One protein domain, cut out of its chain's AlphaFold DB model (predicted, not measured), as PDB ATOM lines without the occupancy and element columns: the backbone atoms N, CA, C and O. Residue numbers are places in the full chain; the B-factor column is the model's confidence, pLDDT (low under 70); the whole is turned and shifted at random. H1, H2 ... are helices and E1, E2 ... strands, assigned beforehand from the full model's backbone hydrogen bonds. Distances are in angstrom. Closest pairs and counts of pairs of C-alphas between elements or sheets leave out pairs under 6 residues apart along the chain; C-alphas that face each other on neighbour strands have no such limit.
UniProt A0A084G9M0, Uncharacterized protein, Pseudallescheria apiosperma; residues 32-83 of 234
ATOM      1  N   SER A  32      34.542  24.242 -38.132       51.62
ATOM      2  CA  SER A  32      33.232  24.864 -37.858       51.62
ATOM      3  C   SER A  32      32.049  23.937 -38.168       51.62
ATOM      4  O   SER A  32      31.109  23.803 -37.385       51.62
ATOM      5  N   VAL A  33      32.133  23.199 -39.280       53.97
ATOM      6  CA  VAL A  33      31.163  22.151 -39.631       53.97
ATOM      7  C   VAL A  33      31.206  21.011 -38.606       53.97
ATOM      8  O   VAL A  33      30.162  20.540 -38.167       53.97
ATOM      9  N   ALA A  34      32.396  20.604 -38.150       55.34
ATOM     10  CA  ALA A  34      32.553  19.510 -37.194       55.34
ATOM     11  C   ALA A  34      32.004  19.827 -35.793       55.34
ATOM     12  O   ALA A  34      31.564  18.903 -35.110       55.34
ATOM     13  N   ALA A  35      32.024  21.084 -35.351       52.69
ATOM     14  CA  ALA A  35      31.471  21.479 -34.060       52.69
ATOM     15  C   ALA A  35      29.935  21.415 -34.040       52.69
ATOM     16  O   ALA A  35      29.356  20.799 -33.141       52.69
ATOM     17  N   VAL A  36      29.276  21.935 -35.083       58.16
ATOM     18  CA  VAL A  36      27.826  21.764 -35.275       58.16
ATOM     19  C   VAL A  36      27.490  20.280 -35.433       58.16
ATOM     20  O   VAL A  36      26.598  19.780 -34.755       58.16
ATOM     21  N   GLN A  37      28.267  19.515 -36.211       59.53
ATOM     22  CA  GLN A  37      28.048  18.069 -36.377       59.53
ATOM     23  C   GLN A  37      28.157  17.258 -35.071       59.53
ATOM     24  O   GLN A  37      27.643  16.141 -35.003       59.53
ATOM     25  N   LYS A  38      28.836  17.783 -34.044       64.12
ATOM     26  CA  LYS A  38      29.072  17.085 -32.771       64.12
ATOM     27  C   LYS A  38      28.051  17.407 -31.683       64.12
ATOM     28  O   LYS A  38      27.949  16.628 -30.739       64.12
ATOM     29  N   SER A  39      27.302  18.503 -31.802       82.94
ATOM     30  CA  SER A  39      26.255  18.861 -30.840       82.94
ATOM     31  C   SER A  39      24.874  18.720 -31.471       82.94
ATOM     32  O   SER A  39      24.491  19.501 -32.342       82.94
ATOM     33  N   SER A  40      24.102  17.736 -31.004       85.88
ATOM     34  CA  SER A  40      22.704  17.564 -31.413       85.88
ATOM     35  C   SER A  40      21.846  18.782 -31.067       85.88
ATOM     36  O   SER A  40      20.888  19.067 -31.776       85.88
ATOM     37  N   ASP A  41      22.198  19.513 -30.006       88.19
ATOM     38  CA  ASP A  41      21.458  20.707 -29.592       88.19
ATOM     39  C   ASP A  41      21.702  21.872 -30.557       88.19
ATOM     40  O   ASP A  41      20.762  22.556 -30.940       88.19
ATOM     41  N   LEU A  42      22.944  22.057 -31.028       92.88
ATOM     42  CA  LEU A  42      23.242  23.070 -32.048       92.88
ATOM     43  C   LEU A  42      22.595  22.721 -33.395       92.88
ATOM     44  O   LEU A  42      22.080  23.605 -34.069       92.88
ATOM     45  N   GLN A  43      22.571  21.437 -33.771       91.56
ATOM     46  CA  GLN A  43      21.883  20.981 -34.989       91.56
ATOM     47  C   GLN A  43      20.378  21.234 -34.940       91.56
ATOM     48  O   GLN A  43      19.788  21.609 -35.949       91.56
ATOM     49  N   ALA A  44      19.748  21.055 -33.777       91.75
ATOM     50  CA  ALA A  44      18.323  21.334 -33.622       91.75
ATOM     51  C   ALA A  44      17.988  22.815 -33.872       91.75
ATOM     52  O   ALA A  44      16.882  23.121 -34.303       91.75
ATOM     53  N   LEU A  45      18.952  23.714 -33.646       94.75
ATOM     54  CA  LEU A  45      18.811  25.155 -33.848       94.75
ATOM     55  C   LEU A  45      19.355  25.632 -35.204       94.75
ATOM     56  O   LEU A  45      19.293  26.819 -35.491       94.75
ATOM     57  N   SER A  46      19.898  24.767 -36.068       94.31
ATOM     58  CA  SER A  46      20.484  25.211 -37.348       94.31
ATOM     59  C   SER A  46      19.462  25.402 -38.475       94.31
ATOM     60  O   SER A  46      19.834  25.776 -39.586       94.31
ATOM     61  N   VAL A  47      18.185  25.098 -38.227       93.25
ATOM     62  CA  VAL A  47      17.102  25.192 -39.212       93.25
ATOM     63  C   VAL A  47      16.124  26.272 -38.777       93.25
ATOM     64  O   VAL A  47      15.644  26.249 -37.648       93.25
ATOM     65  N   ASP A  48      15.811  27.195 -39.685       93.38
ATOM     66  CA  ASP A  48      14.791  28.208 -39.436       93.38
ATOM     67  C   ASP A  48      13.390  27.577 -39.447       93.38
ATOM     68  O   ASP A  48      12.913  27.101 -40.479       93.38
ATOM     69  N   ASP A  49      12.726  27.589 -38.294       89.50
ATOM     70  CA  ASP A  49      11.356  27.111 -38.100       89.50
ATOM     71  C   ASP A  49      10.300  28.234 -38.188       89.50
ATOM     72  O   ASP A  49       9.109  27.996 -37.975       89.50
ATOM     73  N   GLY A  50      10.721  29.467 -38.487       89.12
ATOM     74  CA  GLY A  50       9.846  30.636 -38.570       89.12
ATOM     75  C   GLY A  50       9.559  31.320 -37.229       89.12
ATOM     76  O   GLY A  50       8.719  32.221 -37.175       89.12
ATOM     77  N   SER A  51      10.191  30.888 -36.135       86.88
ATOM     78  CA  SER A  51       9.697  31.167 -34.788       86.88
ATOM     79  C   SER A  51      10.699  31.930 -33.909       86.88
ATOM     80  O   SER A  51      10.359  32.967 -33.323       86.88
ATOM     81  N   GLY A  52      11.945  31.458 -33.864       93.31
ATOM     82  CA  GLY A  52      13.044  32.078 -33.125       93.31
ATOM     83  C   GLY A  52      13.736  33.197 -33.898       93.31
ATOM     84  O   GLY A  52      13.581  33.322 -35.120       93.31
ATOM     85  N   MET A  53      14.500  34.023 -33.180       96.00
ATOM     86  CA  MET A  53      15.403  34.988 -33.807       96.00
ATOM     87  C   MET A  53      16.536  34.263 -34.518       96.00
ATOM     88  O   MET A  53      16.938  33.172 -34.118       96.00
ATOM     89  N   GLN A  54      17.078  34.909 -35.540       96.88
ATOM     90  CA  GLN A  54      18.343  34.499 -36.120       96.88
ATOM     91  C   GLN A  54      19.476  34.991 -35.218       96.88
ATOM     92  O   GLN A  54      19.517  36.172 -34.872       96.88
ATOM     93  N   TRP A  55      20.408  34.113 -34.871       97.00
ATOM     94  CA  TRP A  55      21.668  34.463 -34.231       97.00
ATOM     95  C   TRP A  55      22.833  34.072 -35.126       97.00
ATOM     96  O   TRP A  55      22.846  32.959 -35.645       97.00
ATOM     97  N   THR A  56      23.821  34.949 -35.281       95.50
ATOM     98  CA  THR A  56      25.060  34.644 -35.999       95.50
ATOM     99  C   THR A  56      26.274  35.030 -35.162       95.50
ATOM    100  O   THR A  56      26.404  36.178 -34.732       95.50
ATOM    101  N   GLY A  57      27.190  34.085 -34.958       92.94
ATOM    102  CA  GLY A  57      28.406  34.318 -34.182       92.94
ATOM    103  C   GLY A  57      29.349  33.120 -34.144       92.94
ATOM    104  O   GLY A  57      29.031  32.027 -34.612       92.94
ATOM    105  N   ASN A  58      30.539  33.342 -33.591       91.38
ATOM    106  CA  ASN A  58      31.564  32.316 -33.421       91.38
ATOM    107  C   ASN A  58      31.358  31.618 -32.074       91.38
ATOM    108  O   ASN A  58      31.383  32.276 -31.037       91.38
ATOM    109  N   ILE A  59      31.176  30.295 -32.077       90.75
ATOM    110  CA  ILE A  59      31.069  29.506 -30.835       90.75
ATOM    111  C   ILE A  59      32.453  29.159 -30.284       90.75
ATOM    112  O   ILE A  59      32.653  29.172 -29.071       90.75
ATOM    113  N   PHE A  60      33.411  28.864 -31.160       88.44
ATOM    114  CA  PHE A  60      34.785  28.523 -30.804       88.44
ATOM    115  C   PHE A  60      35.736  29.589 -31.349       88.44
ATOM    116  O   PHE A  60      35.512  30.156 -32.421       88.44
ATOM    117  N   GLU A  61      36.795  29.882 -30.600       85.00
ATOM    118  CA  GLU A  61      37.791  30.874 -30.999       85.00
ATOM    119  C   GLU A  61      38.493  30.451 -32.299       85.00
ATOM    120  O   GLU A  61      38.945  29.315 -32.433       85.00
ATOM    121  N   GLY A  62      38.575  31.371 -33.263       83.62
ATOM    122  CA  GLY A  62      39.215  31.135 -34.561       83.62
ATOM    123  C   GLY A  62      38.386  30.330 -35.571       83.62
ATOM    124  O   GLY A  62      38.856  30.128 -36.690       83.62
ATOM    125  N   GLU A  63      37.174  29.889 -35.221       83.94
ATOM    126  CA  GLU A  63      36.250  29.266 -36.176       83.94
ATOM    127  C   GLU A  63      35.401  30.305 -36.914       83.94
ATOM    128  O   GLU A  63      35.225  31.422 -36.439       83.94
ATOM    129  N   GLU A  64      34.845  29.929 -38.066       84.94
ATOM    130  CA  GLU A  64      33.880  30.757 -38.800       84.94
ATOM    131  C   GLU A  64      32.562  30.912 -38.021       84.94
ATOM    132  O   GLU A  64      32.156  29.988 -37.305       84.94
ATOM    133  N   PRO A  65      31.866  32.054 -38.157       90.56
ATOM    134  CA  PRO A  65      30.590  32.249 -37.495       90.56
ATOM    135  C   PRO A  65      29.540  31.304 -38.082       90.56
ATOM    136  O   PRO A  65      29.482  31.078 -39.292       90.56
ATOM    137  N   ILE A  66      28.680  30.777 -37.217       92.75
ATOM    138  CA  ILE A  66      27.538  29.957 -37.618       92.75
ATOM    139  C   ILE A  66      26.240  30.712 -37.373       92.75
ATOM    140  O   ILE A  66      26.204  31.638 -36.564       92.75
ATOM    141  N   THR A  67      25.174  30.278 -38.041       95.19
ATOM    142  CA  THR A  67      23.826  30.800 -37.820       95.19
ATOM    143  C   THR A  67      22.967  29.769 -37.104       95.19
ATOM    144  O   THR A  67      22.918  28.610 -37.518       95.19
ATOM    145  N   LEU A  68      22.284  30.208 -36.050       96.56
ATOM    146  CA  LEU A  68      21.316  29.436 -35.278       96.56
ATOM    147  C   LEU A  68      19.983  30.189 -35.211       96.56
ATOM    148  O   LEU A  68      19.936  31.406 -35.382       96.56
ATOM    149  N   TYR A  69      18.909  29.462 -34.932       96.50
ATOM    150  CA  TYR A  69      17.545  29.959 -34.834       96.50
ATOM    151  C   TYR A  69      16.925  29.471 -33.530       96.50
ATOM    152  O   TYR A  69      16.958  28.281 -33.227       96.50
ATOM    153  N   GLY A  70      16.378  30.390 -32.743       95.44
ATOM    154  CA  GLY A  70      15.793  30.074 -31.439       95.44
ATOM    155  C   GLY A  70      15.610  31.318 -30.583       95.44
ATOM    156  O   GLY A  70      15.835  32.438 -31.042       95.44
ATOM    157  N   THR A  71      15.196  31.137 -29.333       96.44
ATOM    158  CA  THR A  71      15.290  32.211 -28.339       96.44
ATOM    159  C   THR A  71      16.710  32.308 -27.787       96.44
ATOM    160  O   THR A  71      17.513  31.379 -27.907       96.44
ATOM    161  N   ALA A  72      17.034  33.430 -27.151       97.12
ATOM    162  CA  ALA A  72      18.352  33.663 -26.593       97.12
ATOM    163  C   ALA A  72      18.715  32.643 -25.512       97.12
ATOM    164  O   ALA A  72      19.867  32.233 -25.436       97.12
ATOM    165  N   GLU A  73      17.733  32.187 -24.733       95.88
ATOM    166  CA  GLU A  73      17.890  31.118 -23.750       95.88
ATOM    167  C   GLU A  73      18.302  29.804 -24.430       95.88
ATOM    168  O   GLU A  73      19.326  29.226 -24.083       95.88
ATOM    169  N   GLN A  74      17.555  29.370 -25.453       95.81
ATOM    170  CA  GLN A  74      17.823  28.119 -26.171       95.81
ATOM    171  C   GLN A  74      19.200  28.123 -26.838       95.81
ATOM    172  O   GLN A  74      19.946  27.148 -26.749       95.81
ATOM    173  N   ILE A  75      19.532  29.232 -27.504       96.81
ATOM    174  CA  ILE A  75      20.804  29.388 -28.206       96.81
ATOM    175  C   ILE A  75      21.955  29.412 -27.197       96.81
ATOM    176  O   ILE A  75      22.934  28.692 -27.381       96.81
ATOM    177  N   TYR A  76      21.836  30.186 -26.114       95.62
ATOM    178  CA  TYR A  76      22.879  30.279 -25.097       95.62
ATOM    179  C   TYR A  76      23.127  28.926 -24.423       95.62
ATOM    180  O   TYR A  76      24.274  28.494 -24.330       95.62
ATOM    181  N   ASP A  77      22.070  28.213 -24.032       95.12
ATOM    182  CA  ASP A  77      22.190  26.903 -23.390       95.12
ATOM    183  C   ASP A  77      22.858  25.873 -24.316       95.12
ATOM    184  O   ASP A  77      23.737  25.118 -23.885       95.12
ATOM    185  N   ALA A  78      22.505  25.867 -25.608       95.50
ATOM    186  CA  ALA A  78      23.138  24.996 -26.598       95.50
ATOM    187  C   ALA A  78      24.622  25.347 -26.819       95.50
ATOM    188  O   ALA A  78      25.459  24.445 -26.937       95.50
ATOM    189  N   ILE A  79      24.961  26.642 -26.825       94.19
ATOM    190  CA  ILE A  79      26.340  27.136 -26.928       94.19
ATOM    191  C   ILE A  79      27.160  26.711 -25.712       94.19
ATOM    192  O   ILE A  79      28.203  26.089 -25.894       94.19
ATOM    193  N   ILE A  80      26.703  26.984 -24.486       93.75
ATOM    194  CA  ILE A  80      27.443  26.646 -23.259       93.75
ATOM    195  C   ILE A  80      27.631  25.135 -23.121       93.75
ATOM    196  O   ILE A  80      28.688  24.673 -22.693       93.75
ATOM    197  N   LYS A  81      26.640  24.338 -23.530       93.44
ATOM    198  CA  LYS A  81      26.760  22.877 -23.532       93.44
ATOM    199  C   LYS A  81      27.813  22.377 -24.526       93.44
ATOM    200  O   LYS A  81      28.515  21.413 -24.224       93.44
ATOM    201  N   ALA A  82      27.936  23.016 -25.690       91.62
ATOM    202  CA  ALA A  82      28.941  22.673 -26.696       91.62
ATOM    203  C   ALA A  82      30.338  23.231 -26.366       91.62
ATOM    204  O   ALA A  82      31.344  22.567 -26.616       91.62
ATOM    205  N   ASN A  83      30.399  24.433 -25.795       91.81
ATOM    206  CA  ASN A  83      31.608  25.130 -25.384       91.81
ATOM    207  C   ASN A  83      31.408  25.798 -24.008       91.81
ATOM    208  O   ASN A  83      31.030  26.970 -23.936       91.81
TER     209      ASN A  83
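What this domain is: This is residues 32 to 83 of the 234 residues of an uncharacterized protein of Pseudallescheria apiosperma (UniProt A0A084G9M0). A small two-stranded hairpin, E1 and E2, has helix H3 over one face, and the short helix H2 packs on H3, near E2. H1 makes a corner with H2, and the links at residues 45 to 52 and 58 to 65 reach out to the two ends of the longest axis. The printed part has 52 residues, with three named helices and two named strands in the order H1, H2, E1, E2, H3; the class is mixed, helices and strands, and the sheet, E1 - E2, is antiparallel. It is compact, with a radius of gyration of the C-alphas of 10.0 A, and elongated in outline, spanning 29 by 17 by 16 A.

How they stand to each other: E1, residues 53 to 57, and E2, residues 66 to 70, form a hairpin, antiparallel at 154 degrees. N 55 and O 68 are within hydrogen-bond range at 2.8 A, as are N 66 and O 57 at 2.9 A. H3, residues 72 to 82, comes closest to E2 at the C-alphas of Ile 75 and Leu 68, 7.1 A apart. H2, residues 40 to 44, touches H3; their closest C-alphas, Asp 41 and Ala 78, are 5.5 A apart. H1, residues 32 to 38, and H2 only just touch, and only at the corner, with 3 pairs of C-alphas within 8 A; the closest are Val 36 and Leu 42, 5.8 A. H1 and E1 are apart. In H1, H2 and H3 every O i to N i+4 pair is within hydrogen-bond range.

Where its parts are: H1 begins at C-alpha 32 (33.232, 24.864, -37.858) and measures 10.2 A; H2 measures 6.2 A. E1 begins at C-alpha 53 (15.403, 34.988, -33.807) and measures 13.0 A, and E2 13.3 A. H3 measures 15.3 A and ends at C-alpha 82 (28.941, 22.673, -26.696).

The domain as a whole: The two C-alphas farthest apart, Gly 50 and Gly 62, are 29.6 A apart. The printed part has no cut and no long link. Residues 32 to 38 have pLDDT under 70; the mean of the printed part is 87.5.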